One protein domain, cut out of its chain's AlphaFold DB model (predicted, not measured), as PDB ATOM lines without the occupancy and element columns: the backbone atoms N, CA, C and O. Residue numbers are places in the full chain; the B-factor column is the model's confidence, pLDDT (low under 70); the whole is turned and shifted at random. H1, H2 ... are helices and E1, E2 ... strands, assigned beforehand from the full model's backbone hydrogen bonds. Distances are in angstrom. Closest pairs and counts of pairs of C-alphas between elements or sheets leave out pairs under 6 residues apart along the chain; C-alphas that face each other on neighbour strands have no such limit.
ATOM      1  N   GLU A 173     199.284 227.871 113.489       83.62
ATOM      2  CA  GLU A 173     198.860 226.650 114.178       83.62
ATOM      3  C   GLU A 173     199.557 225.410 113.607       83.62
ATOM      4  O   GLU A 173     200.151 224.637 114.362       83.62
ATOM      5  N   ARG A 174     199.566 225.256 112.275       84.50
ATOM      6  CA  ARG A 174     200.241 224.138 111.607       84.50
ATOM      7  C   ARG A 174     201.744 224.156 111.874       84.50
ATOM      8  O   ARG A 174     202.310 223.108 112.155       84.50
ATOM      9  N   ARG A 175     202.380 225.331 111.869       83.56
ATOM     10  CA  ARG A 175     203.796 225.498 112.229       83.56
ATOM     11  C   ARG A 175     204.087 224.962 113.632       83.56
ATOM     12  O   ARG A 175     204.917 224.071 113.771       83.56
ATOM     13  N   ARG A 176     203.358 225.438 114.648       81.62
ATOM     14  CA  ARG A 176     203.535 224.995 116.046       81.62
ATOM     15  C   ARG A 176     203.322 223.492 116.216       81.62
ATOM     16  O   ARG A 176     204.047 222.845 116.968       81.62
ATOM     17  N   MET A 177     202.343 222.925 115.512       87.38
ATOM     18  CA  MET A 177     202.117 221.480 115.502       87.38
ATOM     19  C   MET A 177     203.344 220.723 114.970       87.38
ATOM     20  O   MET A 177     203.806 219.783 115.615       87.38
ATOM     21  N   LEU A 178     203.885 221.139 113.823       87.25
ATOM     22  CA  LEU A 178     205.028 220.489 113.181       87.25
ATOM     23  C   LEU A 178     206.330 220.667 113.990       87.25
ATOM     24  O   LEU A 178     207.131 219.738 114.069       87.25
ATOM     25  N   GLU A 179     206.523 221.799 114.671       82.31
ATOM     26  CA  GLU A 179     207.611 221.976 115.650       82.31
ATOM     27  C   GLU A 179     207.465 220.990 116.818       82.31
ATOM     28  O   GLU A 179     208.432 220.348 117.236       82.31
ATOM     29  N   GLY A 180     206.233 220.791 117.295       83.44
ATOM     30  CA  GLY A 180     205.908 219.760 118.276       83.44
ATOM     31  C   GLY A 180     206.195 218.340 117.776       83.44
ATOM     32  O   GLY A 180     206.579 217.484 118.575       83.44
ATOM     33  N   PHE A 181     206.037 218.076 116.476       91.94
ATOM     34  CA  PHE A 181     206.389 216.798 115.851       91.94
ATOM     35  C   PHE A 181     207.902 216.578 115.828       91.94
ATOM     36  O   PHE A 181     208.359 215.522 116.264       91.94
ATOM     37  N   ALA A 182     208.677 217.588 115.425       86.94
ATOM     38  CA  ALA A 182     210.138 217.536 115.454       86.94
ATOM     39  C   ALA A 182     210.673 217.268 116.873       86.94
ATOM     40  O   ALA A 182     211.508 216.383 117.076       86.94
ATOM     41  N   ALA A 183     210.115 217.953 117.878       83.19
ATOM     42  CA  ALA A 183     210.472 217.741 119.278       83.19
ATOM     43  C   ALA A 183     210.189 216.318 119.763       83.19
ATOM     44  O   ALA A 183     211.022 215.714 120.441       83.19
ATOM     45  N   GLN A 184     209.031 215.767 119.402       89.44
ATOM     46  CA  GLN A 184     208.663 214.395 119.748       89.44
ATOM     47  C   GLN A 184     209.572 213.363 119.072       89.44
ATOM     48  O   GLN A 184     209.979 212.406 119.732       89.44
ATOM     49  N   ALA A 185     209.925 213.559 117.798       90.06
ATOM     50  CA  ALA A 185     210.802 212.646 117.068       90.06
ATOM     51  C   ALA A 185     212.207 212.584 117.684       90.06
ATOM     52  O   ALA A 185     212.700 211.507 118.016       90.06
ATOM     53  N   MET A 186     212.812 213.738 117.964       84.56
ATOM     54  CA  MET A 186     214.125 213.797 118.610       84.56
ATOM     55  C   MET A 186     214.115 213.257 120.038       84.56
ATOM     56  O   MET A 186     215.058 212.578 120.441       84.56
ATOM     57  N   ALA A 187     213.049 213.506 120.806       85.00
ATOM     58  CA  ALA A 187     212.887 212.906 122.127       85.00
ATOM     59  C   ALA A 187     212.785 211.372 122.049       85.00
ATOM     60  O   ALA A 187     213.233 210.673 122.958       85.00
ATOM     61  N   ALA A 188     212.214 210.829 120.970       90.25
ATOM     62  CA  ALA A 188     212.211 209.392 120.729       90.25
ATOM     63  C   ALA A 188     213.623 208.875 120.415       90.25
ATOM     64  O   ALA A 188     214.051 207.911 121.041       90.25
ATOM     65  N   TYR A 189     214.389 209.546 119.548       88.94
ATOM     66  CA  TYR A 189     215.785 209.171 119.270       88.94
ATOM     67  C   TYR A 189     216.685 209.283 120.507       88.94
ATOM     68  O   TYR A 189     217.503 208.400 120.757       88.94
ATOM     69  N   GLN A 190     216.458 210.278 121.361       86.00
ATOM     70  CA  GLN A 190     217.103 210.371 122.672       86.00
ATOM     71  C   GLN A 190     216.892 209.122 123.527       86.00
ATOM     72  O   GLN A 190     217.840 208.584 124.097       86.00
ATOM     73  N   LYS A 191     215.655 208.619 123.584       87.62
ATOM     74  CA  LYS A 191     215.321 207.394 124.325       87.62
ATOM     75  C   LYS A 191     215.970 206.139 123.739       87.62
ATOM     76  O   LYS A 191     216.141 205.172 124.472       87.62
ATOM     77  N   LEU A 192     216.347 206.152 122.458       86.75
ATOM     78  CA  LEU A 192     217.093 205.060 121.824       86.75
ATOM     79  C   LEU A 192     218.596 205.082 122.156       86.75
ATOM     80  O   LEU A 192     219.299 204.138 121.810       86.75
ATOM     81  N   GLY A 193     219.087 206.119 122.843       85.44
ATOM     82  CA  GLY A 193     220.476 206.221 123.300       85.44
ATOM     83  C   GLY A 193     221.335 207.226 122.533       85.44
ATOM     84  O   GLY A 193     222.516 207.372 122.848       85.44
ATOM     85  N   PHE A 194     220.764 207.950 121.568       82.62
ATOM     86  CA  PHE A 194     221.444 209.083 120.945       82.62
ATOM     87  C   PHE A 194     221.447 210.267 121.925       82.62
ATOM     88  O   PHE A 194     220.407 210.693 122.415       82.62
ATOM     89  N   THR A 195     222.612 210.822 122.244       73.31
ATOM     90  CA  THR A 195     222.776 211.920 123.214       73.31
ATOM     91  C   THR A 195     223.691 213.006 122.658       73.31
ATOM     92  O   THR A 195     224.438 212.780 121.717       73.31
ATOM     93  N   SER A 196     223.633 214.228 123.185       61.41
ATOM     94  CA  SER A 196     224.607 215.268 122.834       61.41
ATOM     95  C   SER A 196     224.868 216.169 124.050       61.41
ATOM     96  O   SER A 196     223.900 216.636 124.654       61.41
ATOM     97  N   PRO A 197     226.138 216.412 124.439       57.25
ATOM     98  CA  PRO A 197     227.359 215.808 123.890       57.25
ATOM     99  C   PRO A 197     227.510 214.328 124.303       57.25
ATOM    100  O   PRO A 197     227.261 213.985 125.456       57.25
ATOM    101  N   GLY A 198     227.931 213.453 123.385       56.69
ATOM    102  CA  GLY A 198     228.166 212.027 123.655       56.69
ATOM    103  C   GLY A 198     228.945 211.337 122.528       56.69
ATOM    104  O   GLY A 198     229.250 211.965 121.516       56.69
ATOM    105  N   GLY A 199     229.291 210.054 122.690       58.38
ATOM    106  CA  GLY A 199     229.845 209.246 121.586       58.38
ATOM    107  C   GLY A 199     228.835 209.062 120.447       58.38
ATOM    108  O   GLY A 199     229.178 209.218 119.283       58.38
ATOM    109  N   LYS A 200     227.556 208.896 120.819       73.12
ATOM    110  CA  LYS A 200     226.402 208.664 119.937       73.12
ATOM    111  C   LYS A 200     225.611 209.950 119.730       73.12
ATOM    112  O   LYS A 200     224.631 210.183 120.435       73.12
ATOM    113  N   ASN A 201     226.060 210.819 118.831       71.00
ATOM    114  CA  ASN A 201     225.591 212.208 118.761       71.00
ATOM    115  C   ASN A 201     224.162 212.351 118.209       71.00
ATOM    116  O   ASN A 201     223.807 211.724 117.225       71.00
ATOM    117  N   LEU A 202     223.335 213.230 118.776       70.69
ATOM    118  CA  LEU A 202     222.002 213.528 118.210       70.69
ATOM    119  C   LEU A 202     222.013 214.409 116.956       70.69
ATOM    120  O   LEU A 202     220.965 214.599 116.351       70.69
ATOM    121  N   GLY A 203     223.139 215.031 116.616       65.81
ATOM    122  CA  GLY A 203     223.152 216.092 115.610       65.81
ATOM    123  C   GLY A 203     224.156 217.193 115.919       65.81
ATOM    124  O   GLY A 203     224.340 217.523 117.099       65.81
ATOM    125  N   PRO A 204     224.767 217.820 114.901       52.97
ATOM    126  CA  PRO A 204     225.318 219.153 115.053       52.97
ATOM    127  C   PRO A 204     224.152 220.140 115.144       52.97
ATOM    128  O   PRO A 204     223.323 220.281 114.247       52.97
ATOM    129  N   VAL A 205     224.062 220.799 116.288       53.12
ATOM    130  CA  VAL A 205     222.955 221.686 116.611       53.12
ATOM    131  C   VAL A 205     223.407 223.134 116.382       53.12
ATOM    132  O   VAL A 205     224.458 223.529 116.886       53.12
ATOM    133  N   VAL A 206     222.636 223.917 115.618       50.31
ATOM    134  CA  VAL A 206     222.914 225.329 115.306       50.31
ATOM    135  C   VAL A 206     222.946 226.146 116.587       50.31
ATOM    136  O   VAL A 206     222.030 226.045 117.395       50.31
ATOM    137  N   GLN A 207     223.960 226.986 116.777       43.72
ATOM    138  CA  GLN A 207     223.980 227.915 117.901       43.72
ATOM    139  C   GLN A 207     223.137 229.157 117.556       43.72
ATOM    140  O   GLN A 207     223.575 230.007 116.790       43.72
ATOM    141  N   GLY A 208     221.913 229.237 118.081       41.03
ATOM    142  CA  GLY A 208     221.062 230.428 118.037       41.03
ATOM    143  C   GLY A 208     221.208 231.206 119.343       41.03
ATOM    144  O   GLY A 208     220.701 230.783 120.385       41.03
ATOM    145  N   GLY A 209     221.956 232.312 119.329       50.84
ATOM    146  CA  GLY A 209     222.276 233.059 120.550       50.84
ATOM    147  C   GLY A 209     223.009 232.195 121.591       50.84
ATOM    148  O   GLY A 209     224.079 231.651 121.319       50.84
ATOM    149  N   SER A 210     222.452 232.051 122.798       39.81
ATOM    150  CA  SER A 210     223.008 231.182 123.854       39.81
ATOM    151  C   SER A 210     222.567 229.712 123.769       39.81
ATOM    152  O   SER A 210     223.007 228.908 124.594       39.81
ATOM    153  N   GLN A 211     221.714 229.334 122.809       44.81
ATOM    154  CA  GLN A 211     221.094 228.005 122.739       44.81
ATOM    155  C   GLN A 211     221.472 227.231 121.474       44.81
ATOM    156  O   GLN A 211     221.893 227.796 120.472       44.81
ATOM    157  N   ARG A 212     221.323 225.904 121.529       53.50
ATOM    158  CA  ARG A 212     221.555 224.978 120.417       53.50
ATOM    159  C   ARG A 212     220.186 224.508 119.853       53.50
ATOM    160  O   ARG A 212     219.449 223.853 120.584       53.50
ATOM    161  N   ALA A 213     219.859 224.813 118.585       58.59
ATOM    162  CA  ALA A 213     218.648 224.416 117.831       58.59
ATOM    163  C   ALA A 213     218.883 223.552 116.554       58.59
ATOM    164  O   ALA A 213     219.893 223.699 115.870       58.59
ATOM    165  N   VAL A 214     217.928 222.685 116.179       64.75
ATOM    166  CA  VAL A 214     217.857 222.043 114.839       64.75
ATOM    167  C   VAL A 214     216.860 222.832 113.986       64.75
ATOM    168  O   VAL A 214     215.747 223.100 114.443       64.75
ATOM    169  N   ARG A 215     217.242 223.219 112.760       67.75
ATOM    170  CA  ARG A 215     216.423 224.082 111.888       67.75
ATOM    171  C   ARG A 215     215.760 223.294 110.760       67.75
ATOM    172  O   ARG A 215     216.431 222.566 110.026       67.75
ATOM    173  N   LEU A 216     214.446 223.477 110.622       71.44
ATOM    174  CA  LEU A 216     213.624 222.872 109.577       71.44
ATOM    175  C   LEU A 216     213.108 223.982 108.650       71.44
ATOM    176  O   LEU A 216     212.434 224.912 109.089       71.44
ATOM    177  N   TYR A 217     213.411 223.880 107.364       72.06
ATOM    178  CA  TYR A 217     212.989 224.809 106.321       72.06
ATOM    179  C   TYR A 217     211.887 224.159 105.492       72.06
ATOM    180  O   TYR A 217     212.100 223.129 104.858       72.06
ATOM    181  N   VAL A 218     210.703 224.760 105.484       72.81
ATOM    182  CA  VAL A 218     209.564 224.317 104.681       72.81
ATOM    183  C   VAL A 218     209.466 225.195 103.443       72.81
ATOM    184  O   VAL A 218     209.298 226.410 103.542       72.81
ATOM    185  N   LEU A 219     209.577 224.587 102.269       71.50
ATOM    186  CA  LEU A 219     209.709 225.283 100.995       71.50
ATOM    187  C   LEU A 219     208.461 225.078 100.131       71.50
ATOM    188  O   LEU A 219     207.960 223.957 100.058       71.50
ATOM    189  N   PRO A 220     207.951 226.124  99.464       69.19
ATOM    190  CA  PRO A 220     206.951 225.967  98.413       69.19
ATOM    191  C   PRO A 220     207.435 224.994  97.318       69.19
ATOM    192  O   PRO A 220     208.638 224.965  97.037       69.19
ATOM    193  N   PRO A 221     206.534 224.215  96.691       66.06
ATOM    194  CA  PRO A 221     206.898 223.244  95.655       66.06
ATOM    195  C   PRO A 221     207.586 223.888  94.443       66.06
ATOM    196  O   PRO A 221     208.398 223.246  93.791       66.06
ATOM    197  N   GLU A 222     207.323 225.167  94.176       68.62
ATOM    198  CA  GLU A 222     207.959 225.937  93.103       68.62
ATOM    199  C   GLU A 222     209.451 226.196  93.366       68.62
ATOM    200  O   GLU A 222     210.201 226.496  92.441       68.62
ATOM    201  N   LEU A 223     209.885 226.106  94.628       61.06
ATOM    202  CA  LEU A 223     211.274 226.312  95.047       61.06
ATOM    203  C   LEU A 223     212.005 224.997  95.347       61.06
ATOM    204  O   LEU A 223     213.215 225.014  95.580       61.06
ATOM    205  N   TYR A 224     211.286 223.872  95.390       61.28
ATOM    206  CA  TYR A 224     211.857 222.575  95.721       61.28
ATOM    207  C   TYR A 224     210.987 221.422  95.200       61.28
ATOM    208  O   TYR A 224     209.933 221.127  95.757       61.28
ATOM    209  N   GLU A 225     211.462 220.740  94.156       55.72
ATOM    210  CA  GLU A 225     210.749 219.621  93.515       55.72
ATOM    211  C   GLU A 225     210.879 218.284  94.277       55.72
ATOM    212  O   GLU A 225     210.167 217.329  93.974       55.72
ATOM    213  N   GLY A 226     211.760 218.200  95.284       60.94
ATOM    214  CA  GLY A 226     211.918 217.010  96.133       60.94
ATOM    215  C   GLY A 226     210.899 216.937  97.276       60.94
ATOM    216  O   GLY A 226     210.243 217.925  97.592       60.94
ATOM    217  N   ALA A 227     210.784 215.775  97.928       61.97
ATOM    218  CA  ALA A 227     209.922 215.608  99.105       61.97
ATOM    219  C   ALA A 227     210.548 216.256 100.351       61.97
ATOM    220  O   ALA A 227     209.951 217.139 100.976       61.97
ATOM    221  N   ALA A 228     211.775 215.854 100.676       64.56
ATOM    222  CA  ALA A 228     212.599 216.436 101.718       64.56
ATOM    223  C   ALA A 228     214.082 216.056 101.523       64.56
ATOM    224  O   ALA A 228     214.404 215.181 100.716       64.56
ATOM    225  N   ASN A 229     214.987 216.800 102.165       65.62
ATOM    226  CA  ASN A 229     216.428 216.562 102.120       65.62
ATOM    227  C   ASN A 229     217.123 217.198 103.329       65.62
ATOM    228  O   ASN A 229     216.912 218.378 103.635       65.62
ATOM    229  N   THR A 230     218.032 216.445 103.939       64.50
ATOM    230  CA  THR A 230     218.947 216.922 104.975       64.50
ATOM    231  C   THR A 230     220.325 217.203 104.381       64.50
ATOM    232  O   THR A 230     220.878 216.386 103.652       64.50
ATOM    233  N   SER A 231     220.907 218.363 104.697       56.34
ATOM    234  CA  SER A 231     222.242 218.729 104.201       56.34
ATOM    235  C   SER A 231     223.177 219.232 105.296       56.34
ATOM    236  O   SER A 231     222.775 220.033 106.145       56.34
ATOM    237  N   GLY A 232     224.441 218.802 105.219       53.50
ATOM    238  CA  GLY A 232     225.584 219.297 105.991       53.50
ATOM    239  C   GLY A 232     226.734 219.722 105.065       53.50
ATOM    240  O   GLY A 232     226.857 219.234 103.945       53.50
ATOM    241  N   ARG A 233     227.574 220.680 105.488       47.28
ATOM    242  CA  ARG A 233     228.738 221.110 104.686       47.28
ATOM    243  C   ARG A 233     229.937 220.186 104.905       47.28
ATOM    244  O   ARG A 233     230.506 220.182 106.001       47.28
ATOM    245  N   CYS A 234     230.409 219.557 103.834       47.81
ATOM    246  CA  CYS A 234     231.804 219.136 103.725       47.81
ATOM    247  C   CYS A 234     232.682 220.367 103.463       47.81
ATOM    248  O   CYS A 234     232.351 221.204 102.622       47.81
ATOM    249  N   GLN A 235     233.785 220.519 104.199       42.34
ATOM    250  CA  GLN A 235     234.817 221.493 103.829       42.34
ATOM    251  C   GLN A 235     235.739 220.888 102.762       42.34
ATOM    252  O   GLN A 235     235.944 219.673 102.745       42.34
ATOM    253  N   GLN A 236     236.337 221.738 101.918       38.91
ATOM    254  CA  GLN A 236     237.518 221.364 101.128       38.91
ATOM    255  C   GLN A 236     238.585 220.761 102.059       38.91
ATOM    256  O   GLN A 236     238.863 221.334 103.117       38.91
ATOM    257  N   GLY A 237     239.163 219.611 101.693       44.41
ATOM    258  CA  GLY A 237     240.146 218.892 102.509       44.41
ATOM    259  C   GLY A 237     239.575 217.842 103.473       44.41
ATOM    260  O   GLY A 237     240.263 217.458 104.422       44.41
ATOM    261  N   GLY A 238     238.327 217.395 103.287       41.78
ATOM    262  CA  GLY A 238     237.793 216.183 103.932       41.78
ATOM    263  C   GLY A 238     237.581 216.254 105.450       41.78
ATOM    264  O   GLY A 238     237.494 215.220 106.111       41.78
ATOM    265  N   LYS A 239     237.523 217.450 106.050       38.59
ATOM    266  CA  LYS A 239     237.272 217.615 107.495       38.59
ATOM    267  C   LYS A 239     235.901 218.230 107.758       38.59
ATOM    268  O   LYS A 239     235.650 219.383 107.411       38.59
ATOM    269  N   ILE A 240     235.036 217.499 108.463       42.34
ATOM    270  CA  ILE A 240     233.883 218.102 109.141       42.34
ATOM    271  C   ILE A 240     234.396 218.877 110.352       42.34
ATOM    272  O   ILE A 240     235.055 218.318 111.231       42.34
ATOM    273  N   GLN A 241     234.030 220.151 110.464       44.19
ATOM    274  CA  GLN A 241     234.005 220.774 111.782       44.19
ATOM    275  C   GLN A 241     232.717 220.318 112.465       44.19
ATOM    276  O   GLN A 241     231.637 220.547 111.927       44.19
ATOM    277  N   ARG A 242     232.801 219.695 113.652       40.88
ATOM    278  CA  ARG A 242     231.641 219.215 114.454       40.88
ATOM    279  C   ARG A 242     230.566 220.286 114.738       40.88
ATOM    280  O   ARG A 242     229.531 219.990 115.318       40.88
ATOM    281  N   GLN A 243     230.843 221.531 114.364       42.59
ATOM    282  CA  GLN A 243     230.023 222.726 114.538       42.59
ATOM    283  C   GLN A 243     229.190 223.054 113.278       42.59
ATOM    284  O   GLN A 243     228.487 224.060 113.252       42.59
ATOM    285  N   ASN A 244     229.280 222.237 112.219       45.94
ATOM    286  CA  ASN A 244     228.648 222.503 110.929       45.94
ATOM    287  C   ASN A 244     227.161 222.117 110.933       45.94
ATOM    288  O   ASN A 244     226.797 220.971 111.159       45.94
ATOM    289  N   LEU A 245     226.331 223.118 110.658       51.12
ATOM    290  CA  LEU A 245     224.869 223.145 110.667       51.12
ATOM    291  C   LEU A 245     224.250 222.008 109.827       51.12
ATOM    292  O   LEU A 245     224.437 221.995 108.610       51.12
ATOM    293  N   SER A 246     223.466 221.118 110.442       56.69
ATOM    294  CA  SER A 246     222.500 220.295 109.702       56.69
ATOM    295  C   SER A 246     221.200 221.076 109.558       56.69
ATOM    296  O   SER A 246     220.646 221.565 110.547       56.69
ATOM    297  N   PHE A 247     220.709 221.201 108.330       65.00
ATOM    298  CA  PHE A 247     219.390 221.757 108.056       65.00
ATOM    299  C   PHE A 247     218.549 220.774 107.260       65.00
ATOM    300  O   PHE A 247     219.048 220.120 106.343       65.00
ATOM    301  N   VAL A 248     217.270 220.710 107.615       71.38
ATOM    302  CA  VAL A 248     216.267 219.877 106.951       71.38
ATOM    303  C   VAL A 248     215.449 220.765 106.023       71.38
ATOM    304  O   VAL A 248     214.936 221.790 106.461       71.38
ATOM    305  N   LYS A 249     215.313 220.388 104.755       76.62
ATOM    306  CA  LYS A 249     214.422 221.028 103.780       76.62
ATOM    307  C   LYS A 249     213.237 220.106 103.536       76.62
ATOM    308  O   LYS A 249     213.455 218.934 103.270       76.62
ATOM    309  N   ILE A 250     212.009 220.611 103.601       79.31
ATOM    310  CA  ILE A 250     210.788 219.830 103.353       79.31
ATOM    311  C   ILE A 250     209.887 220.605 102.401       79.31
ATOM    312  O   ILE A 250     209.647 221.795 102.599       79.31
ATOM    313  N   ASN A 251     209.343 219.943 101.389       79.19
ATOM    314  CA  ASN A 251     208.334 220.542 100.526       79.19
ATOM    315  C   ASN A 251     207.018 220.747 101.292       79.19
ATOM    316  O   ASN A 251     206.501 219.849 101.955       79.19
ATOM    317  N   ALA A 252     206.440 221.942 101.190       80.25
ATOM    318  CA  ALA A 252     205.205 222.308 101.867       80.25
ATOM    319  C   ALA A 252     204.039 221.374 101.505       80.25
ATOM    320  O   ALA A 252     203.209 221.085 102.367       80.25
ATOM    321  N   ASN A 253     203.982 220.863 100.269       81.12
ATOM    322  CA  ASN A 253     202.942 219.924  99.841       81.12
ATOM    323  C   ASN A 253     202.989 218.606 100.618       81.12
ATOM    324  O   ASN A 253     201.941 218.053 100.954       81.12
ATOM    325  N   GLU A 254     204.181 218.148 100.989       79.81
ATOM    326  CA  GLU A 254     204.345 216.926 101.771       79.81
ATOM    327  C   GLU A 254     203.790 217.062 103.195       79.81
ATOM    328  O   GLU A 254     203.267 216.103 103.769       79.81
ATOM    329  N   LEU A 255     203.806 218.284 103.733       82.62
ATOM    330  CA  LEU A 255     203.296 218.619 105.062       82.62
ATOM    331  C   LEU A 255     201.823 219.047 105.068       82.62
ATOM    332  O   LEU A 255     201.263 219.259 106.146       82.62
ATOM    333  N   ARG A 256     201.175 219.160 103.901       78.75
ATOM    334  CA  ARG A 256     199.727 219.425 103.766       78.75
ATOM    335  C   ARG A 256     198.868 218.162 103.869       78.75
ATOM    336  O   ARG A 256     197.651 218.271 103.977       78.75
ATOM    337  N   GLY A 257     199.489 216.980 103.844       78.06
ATOM    338  CA  GLY A 257     198.815 215.701 104.054       78.06
ATOM    339  C   GLY A 257     198.363 215.473 105.501       78.06
ATOM    340  O   GLY A 257     198.333 216.382 106.334       78.06
ATOM    341  N   THR A 258     198.029 214.220 105.820       87.25
ATOM    342  CA  THR A 258     197.644 213.833 107.184       87.25
ATOM    343  C   THR A 258     198.766 214.113 108.186       87.25
ATOM    344  O   THR A 258     199.950 214.042 107.856       87.25
ATOM    345  N   ASP A 259     198.400 214.381 109.437       91.56
ATOM    346  CA  ASP A 259     199.353 214.619 110.529       91.56
ATOM    347  C   ASP A 259     200.371 213.487 110.674       91.56
ATOM    348  O   ASP A 259     201.552 213.734 110.893       91.56
ATOM    349  N   ALA A 260     199.927 212.244 110.483       89.44
ATOM    350  CA  ALA A 260     200.795 211.078 110.537       89.44
ATOM    351  C   ALA A 260     201.816 211.046 109.387       89.44
ATOM    352  O   ALA A 260     202.979 210.730 109.628       89.44
ATOM    353  N   LYS A 261     201.415 211.426 108.162       86.94
ATOM    354  CA  LYS A 261     202.337 211.575 107.025       86.94
ATOM    355  C   LYS A 261     203.368 212.672 107.305       86.94
ATOM    356  O   LYS A 261     204.561 212.440 107.146       86.94
ATOM    357  N   ALA A 262     202.924 213.841 107.764       88.88
ATOM    358  CA  ALA A 262     203.819 214.953 108.079       88.88
ATOM    359  C   ALA A 262     204.814 214.594 109.198       88.88
ATOM    360  O   ALA A 262     206.004 214.886 109.092       88.88
ATOM    361  N   PHE A 263     204.342 213.913 110.246       92.25
ATOM    362  CA  PHE A 263     205.182 213.420 111.336       92.25
ATOM    363  C   PHE A 263     206.225 212.404 110.854       92.25
ATOM    364  O   PHE A 263     207.384 212.498 111.249       92.25
ATOM    365  N   TYR A 264     205.833 211.471 109.981       90.44
ATOM    366  CA  TYR A 264     206.743 210.496 109.380       90.44
ATOM    367  C   TYR A 264     207.891 211.165 108.621       90.44
ATOM    368  O   TYR A 264     209.046 210.839 108.873       90.44
ATOM    369  N   ILE A 265     207.581 212.128 107.749       87.81
ATOM    370  CA  ILE A 265     208.589 212.835 106.943       87.81
ATOM    371  C   ILE A 265     209.550 213.609 107.844       87.81
ATOM    372  O   ILE A 265     210.760 213.508 107.690       87.81
ATOM    373  N   ILE A 266     209.021 214.324 108.840       89.31
ATOM    374  CA  ILE A 266     209.852 215.042 109.814       89.31
ATOM    375  C   ILE A 266     210.764 214.076 110.579       89.31
ATOM    376  O   ILE A 266     211.941 214.370 110.762       89.31
ATOM    377  N   ALA A 267     210.245 212.931 111.027       91.06
ATOM    378  CA  ALA A 267     211.042 211.940 111.741       91.06
ATOM    379  C   ALA A 267     212.150 211.350 110.850       91.06
ATOM    380  O   ALA A 267     213.296 211.293 111.283       91.06
ATOM    381  N   HIS A 268     211.830 210.983 109.606       90.50
ATOM    382  CA  HIS A 268     212.784 210.466 108.617       90.50
ATOM    383  C   HIS A 268     213.965 211.424 108.426       90.50
ATOM    384  O   HIS A 268     215.109 211.048 108.673       90.50
ATOM    385  N   GLU A 269     213.688 212.692 108.132       85.19
ATOM    386  CA  GLU A 269     214.743 213.689 107.926       85.19
ATOM    387  C   GLU A 269     215.559 213.979 109.187       85.19
ATOM    388  O   GLU A 269     216.778 214.140 109.144       85.19
ATOM    389  N   LEU A 270     214.915 214.017 110.354       86.25
ATOM    390  CA  LEU A 270     215.634 214.202 111.613       86.25
ATOM    391  C   LEU A 270     216.545 213.015 111.941       86.25
ATOM    392  O   LEU A 270     217.536 213.200 112.647       86.25
ATOM    393  N   PHE A 271     216.271 211.817 111.424       87.69
ATOM    394  CA  PHE A 271     217.202 210.706 111.566       87.69
ATOM    395  C   PHE A 271     218.445 210.859 110.680       87.69
ATOM    396  O   PHE A 271     219.538 210.523 111.134       87.69
ATOM    397  N   HIS A 272     218.333 211.456 109.491       82.25
ATOM    398  CA  HIS A 272     219.512 211.827 108.696       82.25
ATOM    399  C   HIS A 272     220.422 212.806 109.444       82.25
ATOM    400  O   HIS A 272     221.643 212.684 109.391       82.25
ATOM    401  N   VAL A 273     219.858 213.714 110.250       78.62
ATOM    402  CA  VAL A 273     220.658 214.573 111.145       78.62
ATOM    403  C   VAL A 273     221.464 213.740 112.151       78.62
ATOM    404  O   VAL A 273     222.630 214.049 112.402       78.62
ATOM    405  N   VAL A 274     220.879 212.672 112.704       80.00
ATOM    406  CA  VAL A 274     221.571 211.739 113.611       80.00
ATOM    407  C   VAL A 274     222.674 210.969 112.877       80.00
ATOM    408  O   VAL A 274     223.778 210.844 113.409       80.00
ATOM    409  N   GLN A 275     222.411 210.482 111.662       79.31
ATOM    410  CA  GLN A 275     223.391 209.763 110.836       79.31
ATOM    411  C   GLN A 275     224.584 210.661 110.469       79.31
ATOM    412  O   GLN A 275     225.732 210.289 110.726       79.31
ATOM    413  N   ALA A 276     224.326 211.884 109.997       73.62
ATOM    414  CA  ALA A 276     225.357 212.870 109.684       73.62
ATOM    415  C   ALA A 276     226.218 213.226 110.912       73.62
ATOM    416  O   ALA A 276     227.434 213.410 110.808       73.62
ATOM    417  N   ALA A 277     225.621 213.266 112.109       72.75
ATOM    418  CA  ALA A 277     226.330 213.572 113.354       72.75
ATOM    419  C   ALA A 277     227.369 212.522 113.765       72.75
ATOM    420  O   ALA A 277     228.278 212.842 114.537       72.75
ATOM    421  N   GLN A 278     227.235 211.287 113.277       72.25
ATOM    422  CA  GLN A 278     228.204 210.223 113.534       72.25
ATOM    423  C   GLN A 278     229.438 210.328 112.625       72.25
ATOM    424  O   GLN A 278     230.411 209.611 112.827       72.25
ATOM    425  N   GLY A 279     229.436 211.232 111.637       60.59
ATOM    426  CA  GLY A 279     230.540 211.377 110.686       60.59
ATOM    427  C   GLY A 279     230.613 210.258 109.643       60.59
ATOM    428  O   GLY A 279     231.623 210.161 108.953       60.59
ATOM    429  N   LEU A 280     229.546 209.461 109.500       60.38
ATOM    430  CA  LEU A 280     229.436 208.363 108.525       60.38
ATOM    431  C   LEU A 280     229.494 208.833 107.065       60.38
ATOM    432  O   LEU A 280     229.713 208.032 106.168       60.38
ATOM    433  N   GLU A 281     229.303 210.129 106.827       54.25
ATOM    434  CA  GLU A 281     229.326 210.742 105.496       54.25
ATOM    435  C   GLU A 281     230.697 211.333 105.126       54.25
ATOM    436  O   GLU A 281     230.846 211.931 104.058       54.25
ATOM    437  N   THR A 282     231.706 211.245 106.010       50.75
ATOM    438  CA  THR A 282     232.982 211.946 105.802       50.75
ATOM    439  C   THR A 282     234.216 211.172 106.217       50.75
ATOM    440  O   THR A 282     234.408 210.824 107.380       50.75
ATOM    441  N   ARG A 283     235.122 211.023 105.251       53.28
ATOM    442  CA  ARG A 283     236.445 210.433 105.429       53.28
ATOM    443  C   ARG A 283     237.494 211.536 105.623       53.28
ATOM    444  O   ARG A 283     237.634 212.393 104.749       53.28
ATOM    445  N   PRO A 284     238.284 211.512 106.711       44.09
ATOM    446  CA  PRO A 284     239.446 212.381 106.837       44.09
ATOM    447  C   PRO A 284     240.434 212.124 105.688       44.09
ATOM    448  O   PRO A 284     240.999 211.039 105.592       44.09
ATOM    449  N   GLY A 285     240.659 213.122 104.828       43.72
ATOM    450  CA  GLY A 285     241.647 213.051 103.742       43.72
ATOM    451  C   GLY A 285     241.114 212.673 102.355       43.72
ATOM    452  O   GLY A 285     241.914 212.621 101.425       43.72
ATOM    453  N   LEU A 286     239.803 212.466 102.186       42.88
ATOM    454  CA  LEU A 286     239.170 212.464 100.861       42.88
ATOM    455  C   LEU A 286     238.414 213.782 100.647       42.88
ATOM    456  O   LEU A 286     237.676 214.228 101.521       42.88
ATOM    457  N   ASP A 287     238.558 214.389  99.469       44.59
ATOM    458  CA  ASP A 287     237.836 215.615  99.081       44.59
ATOM    459  C   ASP A 287     236.351 215.369  98.728       44.59
ATOM    460  O   ASP A 287     235.664 216.269  98.245       44.59
ATOM    461  N   ARG A 288     235.840 214.152  98.959       46.09
ATOM    462  CA  ARG A 288     234.465 213.741  98.650       46.09
ATOM    463  C   ARG A 288     233.699 213.383  99.921       46.09
ATOM    464  O   ARG A 288     234.224 212.714 100.810       46.09
ATOM    465  N   CYS A 289     232.448 213.837  99.982       53.22
ATOM    466  CA  CYS A 289     231.458 213.336 100.930       53.22
ATOM    467  C   CYS A 289     230.982 211.982 100.400       53.22
ATOM    468  O   CYS A 289     230.037 211.922  99.610       53.22
ATOM    469  N   ASP A 290     231.684 210.908 100.744       50.62
ATOM    470  CA  ASP A 290     231.204 209.568 100.430       50.62
ATOM    471  C   ASP A 290     230.029 209.294 101.376       50.62
ATOM    472  O   ASP A 290     230.210 208.907 102.530       50.62
ATOM    473  N   LEU A 291     228.820 209.617 100.911       56.19
ATOM    474  CA  LEU A 291     227.590 209.393 101.659       56.19
ATOM    475  C   LEU A 291     227.475 207.906 101.996       56.19
ATOM    476  O   LEU A 291     227.723 207.045 101.147       56.19
ATOM    477  N   MET A 292     227.038 207.610 103.221       64.75
ATOM    478  CA  MET A 292     226.583 206.271 103.571       64.75
ATOM    479  C   MET A 292     225.612 205.775 102.491       64.75
ATOM    480  O   MET A 292     224.730 206.504 102.041       64.75
ATOM    481  N   HIS A 293     225.784 204.527 102.061       70.00
ATOM    482  CA  HIS A 293     225.061 203.989 100.912       70.00
ATOM    483  C   HIS A 293     223.548 204.108 101.109       70.00
ATOM    484  O   HIS A 293     223.039 203.769 102.179       70.00
ATOM    485  N   HIS A 294     222.829 204.552 100.069       70.56
ATOM    486  CA  HIS A 294     221.412 204.934 100.159       70.56
ATOM    487  C   HIS A 294     220.519 203.884 100.831       70.56
ATOM    488  O   HIS A 294     219.642 204.239 101.606       70.56
ATOM    489  N   TRP A 295     220.747 202.587 100.617       75.19
ATOM    490  CA  TRP A 295     219.926 201.555 101.264       75.19
ATOM    491  C   TRP A 295     220.107 201.491 102.800       75.19
ATOM    492  O   TRP A 295     219.172 201.122 103.511       75.19
ATOM    493  N   MET A 296     221.292 201.841 103.322       78.69
ATOM    494  CA  MET A 296     221.543 201.986 104.762       78.69
ATOM    495  C   MET A 296     221.059 203.355 105.237       78.69
ATOM    496  O   MET A 296     220.345 203.438 106.230       78.69
ATOM    497  N   HIS A 297     221.396 204.418 104.501       78.50
ATOM    498  CA  HIS A 297     221.007 205.795 104.806       78.50
ATOM    499  C   HIS A 297     219.487 205.960 104.893       78.50
ATOM    500  O   HIS A 297     218.950 206.148 105.986       78.50
ATOM    501  N   GLU A 298     218.790 205.758 103.778       78.75
ATOM    502  CA  GLU A 298     217.334 205.864 103.658       78.75
ATOM    503  C   GLU A 298     216.620 204.735 104.405       78.75
ATOM    504  O   GLU A 298     215.640 204.958 105.113       78.75
ATOM    505  N   GLY A 299     217.124 203.499 104.293       82.88
ATOM    506  CA  GLY A 299     216.465 202.331 104.875       82.88
ATOM    507  C   GLY A 299     216.402 202.375 106.403       82.88
ATOM    508  O   GLY A 299     215.366 202.032 106.979       82.88
ATOM    509  N   MET A 300     217.473 202.815 107.075       87.19
ATOM    510  CA  MET A 300     217.455 203.002 108.529       87.19
ATOM    511  C   MET A 300     216.577 204.195 108.937       87.19
ATOM    512  O   MET A 300     215.833 204.079 109.916       87.19
ATOM    513  N   ALA A 301     216.618 205.302 108.182       87.31
ATOM    514  CA  ALA A 301     215.783 206.480 108.426       87.31
ATOM    515  C   ALA A 301     214.291 206.148 108.336       87.31
ATOM    516  O   ALA A 301     213.550 206.395 109.287       87.31
ATOM    517  N   ASP A 302     213.862 205.466 107.274       87.62
ATOM    518  CA  ASP A 302     212.493 204.976 107.111       87.62
ATOM    519  C   ASP A 302     212.078 204.013 108.233       87.62
ATOM    520  O   ASP A 302     210.975 204.120 108.780       87.62
ATOM    521  N   ALA A 303     212.955 203.071 108.605       88.06
ATOM    522  CA  ALA A 303     212.671 202.089 109.650       88.06
ATOM    523  C   ALA A 303     212.363 202.761 110.997       88.06
ATOM    524  O   ALA A 303     211.379 202.415 111.665       88.06
ATOM    525  N   LEU A 304     213.183 203.740 111.379       90.88
ATOM    526  CA  LEU A 304     213.050 204.465 112.637       90.88
ATOM    527  C   LEU A 304     211.941 205.511 112.593       90.88
ATOM    528  O   LEU A 304     211.159 205.597 113.541       90.88
ATOM    529  N   ALA A 305     211.805 206.255 111.497       90.62
ATOM    530  CA  ALA A 305     210.705 207.192 111.295       90.62
ATOM    531  C   ALA A 305     209.353 206.498 111.437       90.62
ATOM    532  O   ALA A 305     208.463 206.987 112.137       90.62
ATOM    533  N   LEU A 306     209.207 205.309 110.849       87.56
ATOM    534  CA  LEU A 306     207.987 204.525 110.961       87.56
ATOM    535  C   LEU A 306     207.727 204.043 112.393       87.56
ATOM    536  O   LEU A 306     206.586 204.113 112.861       87.56
ATOM    537  N   HIS A 307     208.758 203.568 113.096       89.00
ATOM    538  CA  HIS A 307     208.643 203.159 114.499       89.00
ATOM    539  C   HIS A 307     208.147 204.316 115.381       89.00
ATOM    540  O   HIS A 307     207.156 204.182 116.112       89.00
ATOM    541  N   VAL A 308     208.783 205.481 115.262       91.69
ATOM    542  CA  VAL A 308     208.414 206.678 116.025       91.69
ATOM    543  C   VAL A 308     207.011 207.153 115.633       91.69
ATOM    544  O   VAL A 308     206.195 207.454 116.505       91.69
ATOM    545  N   THR A 309     206.669 207.125 114.340       91.62
ATOM    546  CA  THR A 309     205.332 207.498 113.846       91.62
ATOM    547  C   THR A 309     204.246 206.617 114.437       91.62
ATOM    548  O   THR A 309     203.243 207.139 114.911       91.62
ATOM    549  N   ARG A 310     204.436 205.295 114.489       87.44
ATOM    550  CA  ARG A 310     203.442 204.367 115.060       87.44
ATOM    551  C   ARG A 310     203.262 204.515 116.562       87.44
ATOM    552  O   ARG A 310     202.173 204.250 117.060       87.44
ATOM    553  N   THR A 311     204.289 204.982 117.268       89.31
ATOM    554  CA  THR A 311     204.169 205.313 118.694       89.31
ATOM    555  C   THR A 311     203.174 206.458 118.909       89.31
ATOM    556  O   THR A 311     202.444 206.467 119.898       89.31
ATOM    557  N   ARG A 312     203.094 207.408 117.966       91.31
ATOM    558  CA  ARG A 312     202.177 208.555 118.035       91.31
ATOM    559  C   ARG A 312     200.840 208.331 117.321       91.31
ATOM    560  O   ARG A 312     199.814 208.828 117.793       91.31
ATOM    561  N   PHE A 313     200.862 207.611 116.202       92.00
ATOM    562  CA  PHE A 313     199.743 207.342 115.297       92.00
ATOM    563  C   PHE A 313     199.634 205.829 115.003       92.00
ATOM    564  O   PHE A 313     200.005 205.381 113.914       92.00
ATOM    565  N   PRO A 314     199.105 205.019 115.940       87.19
ATOM    566  CA  PRO A 314     199.106 203.553 115.820       87.19
ATOM    567  C   PRO A 314     198.357 203.003 114.596       87.19
ATOM    568  O   PRO A 314     198.704 201.944 114.081       87.19
ATOM    569  N   ASN A 315     197.352 203.740 114.108       84.50
ATOM    570  CA  ASN A 315     196.478 203.323 113.006       84.50
ATOM    571  C   ASN A 315     196.910 203.850 111.629       84.50
ATOM    572  O   ASN A 315     196.207 203.622 110.645       84.50
ATOM    573  N   TYR A 316     198.022 204.582 111.531       83.88
ATOM    574  CA  TYR A 316     198.460 205.140 110.254       83.88
ATOM    575  C   TYR A 316     198.844 204.027 109.272       83.88
ATOM    576  O   TYR A 316     199.704 203.210 109.600       83.88
ATOM    577  N   ARG A 317     198.207 203.995 108.090       78.31
ATOM    578  CA  ARG A 317     198.476 203.056 106.983       78.31
ATOM    579  C   ARG A 317     198.288 203.756 105.618       78.31
ATOM    580  O   ARG A 317     197.151 203.883 105.173       78.31
ATOM    581  N   PRO A 318     199.357 204.265 104.982       70.62
ATOM    582  CA  PRO A 318     199.298 204.876 103.650       70.62
ATOM    583  C   PRO A 318     198.980 203.854 102.544       70.62
ATOM    584  O   PRO A 318     199.184 202.651 102.719       70.62
ATOM    585  N   SER A 319     198.480 204.325 101.398       70.31
ATOM    586  CA  SER A 319     198.190 203.480 100.229       70.31
ATOM    587  C   SER A 319     199.476 203.033  99.535       70.31
ATOM    588  O   SER A 319     200.402 203.825  99.438       70.31
ATOM    589  N   LEU A 320     199.516 201.816  98.973       69.31
ATOM    590  CA  LEU A 320     200.631 201.350  98.128       69.31
ATOM    591  C   LEU A 320     200.866 202.207  96.880       69.31
ATOM    592  O   LEU A 320     201.960 202.195  96.328       69.31
ATOM    593  N   THR A 321     199.835 202.920  96.431       66.31
ATOM    594  CA  THR A 321     199.903 203.810  95.267       66.31
ATOM    595  C   THR A 321     200.650 205.106  95.551       66.31
ATOM    596  O   THR A 321     200.999 205.816  94.612       66.31
ATOM    597  N   ASP A 322     200.879 205.425  96.824       67.75
ATOM    598  CA  ASP A 322     201.597 206.622  97.231       67.75
ATOM    599  C   ASP A 322     203.075 206.272  97.410       67.75
ATOM    600  O   ASP A 322     203.403 205.224  97.974       67.75
ATOM    601  N   ASP A 323     203.985 207.170  97.027       63.38
ATOM    602  CA  ASP A 323     205.423 206.945  97.222       63.38
ATOM    603  C   ASP A 323     205.771 206.672  98.693       63.38
ATOM    604  O   ASP A 323     206.626 205.851  98.993       63.38
ATOM    605  N   ILE A 324     205.054 207.259  99.645       65.31
ATOM    606  CA  ILE A 324     205.263 206.973 101.074       65.31
ATOM    607  C   ILE A 324     204.732 205.589 101.462       65.31
ATOM    608  O   ILE A 324     205.250 204.971 102.388       65.31
ATOM    609  N   GLY A 325     203.731 205.071 100.750       64.50
ATOM    610  CA  GLY A 325     203.182 203.735 100.943       64.50
ATOM    611  C   GLY A 325     204.228 202.649 100.830       64.50
ATOM    612  O   GLY A 325     204.421 201.863 101.754       64.50
ATOM    613  N   LEU A 326     204.952 202.638  99.716       67.19
ATOM    614  CA  LEU A 326     206.031 201.681  99.486       67.19
ATOM    615  C   LEU A 326     207.104 201.748 100.595       67.19
ATOM    616  O   LEU A 326     207.510 200.698 101.093       67.19
ATOM    617  N   ASN A 327     207.485 202.945 101.071       67.25
ATOM    618  CA  ASN A 327     208.430 203.097 102.197       67.25
ATOM    619  C   ASN A 327     207.846 202.583 103.516       67.25
ATOM    620  O   ASN A 327     208.510 201.876 104.277       67.25
ATOM    621  N   PHE A 328     206.579 202.900 103.773       72.81
ATOM    622  CA  PHE A 328     205.853 202.505 104.974       72.81
ATOM    623  C   PHE A 328     205.729 200.983 105.100       72.81
ATOM    624  O   PHE A 328     205.878 200.415 106.189       72.81
ATOM    625  N   TYR A 329     205.452 200.303 103.989       73.88
ATOM    626  CA  TYR A 329     205.424 198.846 103.953       73.88
ATOM    627  C   TYR A 329     206.834 198.246 103.867       73.88
ATOM    628  O   TYR A 329     206.996 197.076 104.198       73.88
ATOM    629  N   GLY A 330     207.849 199.044 103.518       72.81
ATOM    630  CA  GLY A 330     209.223 198.596 103.288       72.81
ATOM    631  C   GLY A 330     209.347 197.715 102.046       72.81
ATOM    632  O   GLY A 330     210.167 196.797 102.013       72.81
ATOM    633  N   LEU A 331     208.473 197.927 101.060       74.81
ATOM    634  CA  LEU A 331     208.392 197.101  99.864       74.81
ATOM    635  C   LEU A 331     209.464 197.507  98.855       74.81
ATOM    636  O   LEU A 331     209.532 198.650  98.413       74.81
ATOM    637  N   ARG A 332     210.252 196.509  98.464       79.38
ATOM    638  CA  ARG A 332     211.126 196.503  97.294       79.38
ATOM    639  C   ARG A 332     211.018 195.131  96.639       79.38
ATOM    640  O   ARG A 332     210.713 194.155  97.328       79.38
ATOM    641  N   SER A 333     211.363 195.037  95.360       82.81
ATOM    642  CA  SER A 333     211.525 193.733  94.722       82.81
ATOM    643  C   SER A 333     212.770 193.030  95.278       82.81
ATOM    644  O   SER A 333     213.899 193.362  94.925       82.81
ATOM    645  N   MET A 334     212.574 192.026  96.132       87.06
ATOM    646  CA  MET A 334     213.611 191.101  96.624       87.06
ATOM    647  C   MET A 334     214.094 190.145  95.536       87.06
ATOM    648  O   MET A 334     215.080 189.446  95.702       87.06
ATOM    649  N   SER A 335     213.405 190.151  94.401       86.06
ATOM    650  CA  SER A 335     213.736 189.428  93.182       86.06
ATOM    651  C   SER A 335     214.992 189.986  92.475       86.06
ATOM    652  O   SER A 335     215.514 189.384  91.533       86.06
ATOM    653  N   LEU A 336     215.471 191.143  92.930       84.69
ATOM    654  CA  LEU A 336     216.660 191.834  92.454       84.69
ATOM    655  C   LEU A 336     217.701 191.895  93.572       84.69
ATOM    656  O   LEU A 336     217.358 191.892  94.759       84.69
ATOM    657  N   SER A 337     218.973 191.981  93.182       83.44
ATOM    658  CA  SER A 337     220.062 192.224  94.130       83.44
ATOM    659  C   SER A 337     219.852 193.523  94.912       83.44
ATOM    660  O   SER A 337     218.990 194.362  94.610       83.44
ATOM    661  N   LEU A 338     220.626 193.689  95.980       80.31
ATOM    662  CA  LEU A 338     220.727 194.995  96.610       80.31
ATOM    663  C   LEU A 338     221.315 195.993  95.592       80.31
ATOM    664  O   LEU A 338     222.285 195.670  94.904       80.31
ATOM    665  N   PRO A 339     220.710 197.177  95.446       70.00
ATOM    666  CA  PRO A 339     221.076 198.095  94.382       70.00
ATOM    667  C   PRO A 339     222.461 198.714  94.613       70.00
ATOM    668  O   PRO A 339     222.845 199.014  95.746       70.00
ATOM    669  N   GLN A 340     223.209 198.907  93.525       64.06
ATOM    670  CA  GLN A 340     224.539 199.512  93.572       64.06
ATOM    671  C   GLN A 340     224.460 201.026  93.839       64.06
ATOM    672  O   GLN A 340     223.542 201.693  93.374       64.06
ATOM    673  N   PRO A 341     225.444 201.610  94.533       52.22
ATOM    674  CA  PRO A 341     225.375 202.986  95.026       52.22
ATOM    675  C   PRO A 341     225.535 204.087  93.978       52.22
ATOM    676  O   PRO A 341     225.249 205.242  94.283       52.22
ATOM    677  N   HIS A 342     225.989 203.765  92.766       53.97
ATOM    678  CA  HIS A 342     226.349 204.770  91.754       53.97
ATOM    679  C   HIS A 342     225.575 204.643  90.439       53.97
ATOM    680  O   HIS A 342     225.858 205.362  89.487       53.97
ATOM    681  N   THR A 343     224.577 203.763  90.382       50.72
ATOM    682  CA  THR A 343     223.727 203.559  89.201       50.72
ATOM    683  C   THR A 343     222.232 203.576  89.542       50.72
ATOM    684  O   THR A 343     221.511 202.665  89.144       50.72
ATOM    685  N   PRO A 344     221.695 204.573  90.278       47.94
ATOM    686  CA  PRO A 344     220.254 204.668  90.436       47.94
ATOM    687  C   PRO A 344     219.618 205.208  89.150       47.94
ATOM    688  O   PRO A 344     219.647 206.406  88.877       47.94
ATOM    689  N   THR A 345     218.963 204.351  88.371       53.78
ATOM    690  CA  THR A 345     217.871 204.828  87.516       53.78
ATOM    691  C   THR A 345     216.675 205.228  88.395       53.78
ATOM    692  O   THR A 345     216.536 204.777  89.533       53.78
ATOM    693  N   ALA A 346     215.742 206.035  87.878       47.12
ATOM    694  CA  ALA A 346     214.495 206.350  88.593       47.12
ATOM    695  C   ALA A 346     213.663 205.090  88.943       47.12
ATOM    696  O   ALA A 346     212.875 205.090  89.888       47.12
ATOM    697  N   SER A 347     213.854 204.000  88.191       48.94
ATOM    698  CA  SER A 347     213.328 202.670  88.512       48.94
ATOM    699  C   SER A 347     214.041 202.062  89.721       48.94
ATOM    700  O   SER A 347     213.381 201.556  90.629       48.94
ATOM    701  N   ASP A 348     215.370 202.162  89.771       49.47
ATOM    702  CA  ASP A 348     216.172 201.633  90.870       49.47
ATOM    703  C   ASP A 348     215.829 202.326  92.183       49.47
ATOM    704  O   ASP A 348     215.678 201.621  93.171       49.47
ATOM    705  N   LEU A 349     215.583 203.650  92.190       51.75
ATOM    706  CA  LEU A 349     215.172 204.450  93.366       51.75
ATOM    707  C   LEU A 349     213.950 203.880  94.115       51.75
ATOM    708  O   LEU A 349     213.872 203.964  95.341       51.75
ATOM    709  N   ARG A 350     213.019 203.223  93.410       53.47
ATOM    710  CA  ARG A 350     211.879 202.519  94.031       53.47
ATOM    711  C   ARG A 350     212.263 201.178  94.673       53.47
ATOM    712  O   ARG A 350     211.574 200.724  95.577       53.47
ATOM    713  N   ASN A 351     213.386 200.580  94.281       50.75
ATOM    714  CA  ASN A 351     213.911 199.312  94.798       50.75
ATOM    715  C   ASN A 351     214.962 199.467  95.927       50.75
ATOM    716  O   ASN A 351     215.374 198.454  96.497       50.75
ATOM    717  N   TYR A 352     215.380 200.692  96.294       56.81
ATOM    718  CA  TYR A 352     216.301 200.957  97.430       56.81
ATOM    719  C   TYR A 352     215.626 200.900  98.808       56.81
ATOM    720  O   TYR A 352     216.296 200.985  99.836       56.81
ATOM    721  N   ARG A 353     214.301 200.751  98.852       64.31
ATOM    722  CA  ARG A 353     213.476 200.871 100.061       64.31
ATOM    723  C   ARG A 353     213.574 199.604 100.914       64.31
ATOM    724  O   ARG A 353     212.693 198.751 100.920       64.31
ATOM    725  N   ALA A 354     214.699 199.466 101.615       68.88
ATOM    726  CA  ALA A 354     215.071 198.310 102.434       68.88
ATOM    727  C   ALA A 354     214.749 198.486 103.933       68.88
ATOM    728  O   ALA A 354     215.281 197.763 104.777       68.88
ATOM    729  N   SER A 355     213.866 199.427 104.288       79.12
ATOM    730  CA  SER A 355     213.439 199.654 105.680       79.12
ATOM    731  C   SER A 355     212.842 198.401 106.329       79.12
ATOM    732  O   SER A 355     212.912 198.229 107.545       79.12
ATOM    733  N   SER A 356     212.304 197.491 105.517       82.56
ATOM    734  CA  SER A 356     211.825 196.170 105.916       82.56
ATOM    735  C   SER A 356     212.907 195.301 106.553       82.56
ATOM    736  O   SER A 356     212.649 194.738 107.614       82.56
ATOM    737  N   PHE A 357     214.109 195.234 105.973       86.69
ATOM    738  CA  PHE A 357     215.225 194.465 106.537       86.69
ATOM    739  C   PHE A 357     215.657 195.037 107.890       86.69
ATOM    740  O   PHE A 357     215.726 194.329 108.891       86.69
ATOM    741  N   TRP A 358     215.850 196.353 107.950       87.62
ATOM    742  CA  TRP A 358     216.256 197.052 109.166       87.62
ATOM    743  C   TRP A 358     215.234 196.886 110.304       87.62
ATOM    744  O   TRP A 358     215.592 196.604 111.449       87.62
ATOM    745  N   ARG A 359     213.938 196.972 109.987       85.69
ATOM    746  CA  ARG A 359     212.862 196.675 110.942       85.69
ATOM    747  C   ARG A 359     212.830 195.207 111.345       85.69
ATOM    748  O   ARG A 359     212.557 194.927 112.506       85.69
ATOM    749  N   HIS A 360     213.081 194.294 110.412       83.94
ATOM    750  CA  HIS A 360     213.142 192.871 110.712       83.94
ATOM    751  C   HIS A 360     214.241 192.578 111.735       83.94
ATOM    752  O   HIS A 360     213.956 191.876 112.698       83.94
ATOM    753  N   LEU A 361     215.421 193.204 111.631       84.56
ATOM    754  CA  LEU A 361     216.466 193.047 112.649       84.56
ATOM    755  C   LEU A 361     215.959 193.417 114.053       84.56
ATOM    756  O   LEU A 361     216.100 192.639 114.998       84.56
ATOM    757  N   ALA A 362     215.289 194.569 114.173       84.25
ATOM    758  CA  ALA A 362     214.701 195.025 115.433       84.25
ATOM    759  C   ALA A 362     213.650 194.043 115.973       84.25
ATOM    760  O   ALA A 362     213.652 193.684 117.149       84.25
ATOM    761  N   GLU A 363     212.722 193.622 115.117       78.25
ATOM    762  CA  GLU A 363     211.592 192.775 115.493       78.25
ATOM    763  C   GLU A 363     212.028 191.350 115.852       78.25
ATOM    764  O   GLU A 363     211.508 190.794 116.823       78.25
ATOM    765  N   ARG A 364     212.979 190.788 115.097       76.75
ATOM    766  CA  ARG A 364     213.400 189.388 115.186       76.75
ATOM    767  C   ARG A 364     214.460 189.144 116.249       76.75
ATOM    768  O   ARG A 364     214.304 188.209 117.032       76.75
ATOM    769  N   TYR A 365     215.505 189.969 116.282       77.06
ATOM    770  CA  TYR A 365     216.668 189.746 117.148       77.06
ATOM    771  C   TYR A 365     216.631 190.619 118.410       77.06
ATOM    772  O   TYR A 365     217.116 190.204 119.457       77.06
ATOM    773  N   HIS A 366     215.963 191.778 118.367       79.75
ATOM    774  CA  HIS A 366     215.923 192.732 119.492       79.75
ATOM    775  C   HIS A 366     214.556 192.847 120.172       79.75
ATOM    776  O   HIS A 366     214.297 193.805 120.902       79.75
ATOM    777  N   GLY A 367     213.632 191.913 119.928       75.75
ATOM    778  CA  GLY A 367     212.312 191.912 120.570       75.75
ATOM    779  C   GLY A 367     211.461 193.156 120.268       75.75
ATOM    780  O   GLY A 367     210.586 193.523 121.052       75.75
ATOM    781  N   GLY A 368     211.712 193.827 119.143       79.44
ATOM    782  CA  GLY A 368     211.090 195.096 118.758       79.44
ATOM    783  C   GLY A 368     211.751 196.339 119.359       79.44
ATOM    784  O   GLY A 368     211.194 197.430 119.227       79.44
ATOM    785  N   GLN A 369     212.904 196.206 120.019       85.56
ATOM    786  CA  GLN A 369     213.693 197.338 120.499       85.56
ATOM    787  C   GLN A 369     214.579 197.896 119.379       85.56
ATOM    788  O   GLN A 369     215.209 197.156 118.634       85.56
ATOM    789  N   TYR A 370     214.655 199.225 119.290       89.25
ATOM    790  CA  TYR A 370     215.412 199.939 118.253       89.25
ATOM    791  C   TYR A 370     216.702 200.591 118.787       89.25
ATOM    792  O   TYR A 370     217.378 201.321 118.069       89.25
ATOM    793  N   ALA A 371     217.073 200.348 120.049       87.06
ATOM    794  CA  ALA A 371     218.256 200.962 120.662       87.06
ATOM    795  C   ALA A 371     219.588 200.455 120.064       87.06
ATOM    796  O   ALA A 371     220.605 201.147 120.140       87.06
ATOM    797  N   PHE A 372     219.593 199.276 119.431       85.69
ATOM    798  CA  PHE A 372     220.788 198.711 118.793       85.69
ATOM    799  C   PHE A 372     221.292 199.553 117.606       85.69
ATOM    800  O   PHE A 372     222.494 199.578 117.356       85.69
ATOM    801  N   TYR A 373     220.433 200.342 116.946       87.75
ATOM    802  CA  TYR A 373     220.867 201.279 115.895       87.75
ATOM    803  C   TYR A 373     221.902 202.277 116.405       87.75
ATOM    804  O   TYR A 373     222.840 202.624 115.693       87.75
ATOM    805  N   ALA A 374     221.775 202.712 117.659       84.00
ATOM    806  CA  ALA A 374     222.746 203.609 118.261       84.00
ATOM    807  C   ALA A 374     224.105 202.926 118.471       84.00
ATOM    808  O   ALA A 374     225.097 203.611 118.655       84.00
ATOM    809  N   GLN A 375     224.171 201.591 118.491       80.19
ATOM    810  CA  GLN A 375     225.431 200.843 118.486       80.19
ATOM    811  C   GLN A 375     225.975 200.708 117.064       80.19
ATOM    812  O   GLN A 375     227.159 200.940 116.865       80.19
ATOM    813  N   TYR A 376     225.121 200.412 116.078       82.31
ATOM    814  CA  TYR A 376     225.531 200.297 114.672       82.31
ATOM    815  C   TYR A 376     226.178 201.580 114.152       82.31
ATOM    816  O   TYR A 376     227.203 201.520 113.484       82.31
ATOM    817  N   LEU A 377     225.618 202.737 114.512       77.81
ATOM    818  CA  LEU A 377     226.143 204.034 114.086       77.81
ATOM    819  C   LEU A 377     227.348 204.524 114.921       77.81
ATOM    820  O   LEU A 377     227.989 205.491 114.534       77.81
ATOM    821  N   ASP A 378     227.664 203.877 116.049       72.56
ATOM    822  CA  ASP A 378     228.803 204.213 116.930       72.56
ATOM    823  C   ASP A 378     230.080 203.449 116.557       72.56
ATOM    824  O   ASP A 378     231.145 203.674 117.130       72.56
ATOM    825  N   LEU A 379     229.990 202.501 115.619       61.91
ATOM    826  CA  LEU A 379     231.133 201.694 115.222       61.91
ATOM    827  C   LEU A 379     232.106 202.559 114.406       61.91
ATOM    828  O   LEU A 379     231.755 202.982 113.304       61.91
TER     829      LEU A 379
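This is residues 173 to 379 of the 948 residues of an uncharacterized protein of Deinococcus indicus (UniProt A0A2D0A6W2). In a curled sheet of four strands, the part made by E4 and E3 is covered on one face by the long helix H2, and another long helix, H3, crosses H2 on the side away from the sheet, with H6 packed on H3 farther out. H1 also crosses H2 and comes near strand E2, while the short H4, H5 and H7 lie round the rim among long loops. The printed part has 207 residues, with seven named helices and four named strands in the order H1 E1 E2 E3 E4 H2 H3 H4 H5 H6 H7; the class is mixed, helices and strands. The sheet is mixed, in the order E1 E2 E4 E3, and H1 and H2 on one face of it make two layers, helices over one face of a sheet. The whole is compact, with a radius of gyration of the C-alphas of 16.7 A and spans of 44 by 43 by 41 A.

Begin at E2, residues 211 to 219, whose pairing is staggered. Its residues 211 to 213 pair with E1, residues 206 to 208, an antiparallel hairpin with N 206 and O 213 at 2.8 A. Its residues 215 to 219 pair in parallel with E4, residues 247 to 251, where N 217 and O 248 are 2.7 A apart. E3, residues 228 to 231, forms an antiparallel hairpin with E4, with N 229 and O 249 at 2.8 A. H2, residues 259 to 277, is on the sheet at a height of 8.7 A, and the closest C-alphas to E3 are Thr 230 and Glu 269, 6.1 A apart. H1, residues 173 to 191, touches H2 at a steep tilt of 48 degrees, the same way, closest at C-alphas 185 and 267, 5.4 A. The hub is H3, residues 294 to 312, which touches H2 at a steep tilt of 47 degrees, opposite ways; C-alphas 268 and 305 come closest, 4.7 A. With its residues 298 to 304 H3 touches H6, residues 355 to 365, closest at C-alphas 299 and 355, 4.1 A. H3 only just touches H1 and H4, residues 323 to 329, with 3 pairs of C-alphas within 8 A each. H5, residues 346 to 351, is near H4, and H7, residues 373 to 376, touches no helix. H1, H2, H3 and H6 have every O i to N i+4 pair within hydrogen-bond range, H4 2 of 3, and H5 0 of 2 but 2 of 3 O i to N i+3 pairs; H7 is too short for an i+4 pair.

Find C-alpha 173 at (198.860, 226.650, 114.178), where H1 begins its 27.3 A. H2 measures 27.1 A, H3 26.5 A, E2 24.7 A and H6 15.5 A. H7 ends at C-alpha 376, (225.531, 200.297, 114.672).

The farthest C-alphas, Ser 210 and Ser 335, are 52.6 A apart. The printed part has no cut; the links H1 to E1, E3 to E4, H2 to H3 and H4 to H5 are long. Mean pLDDT of the printed part is 71.4, and 83 residues are under 70, among them 220 to 247.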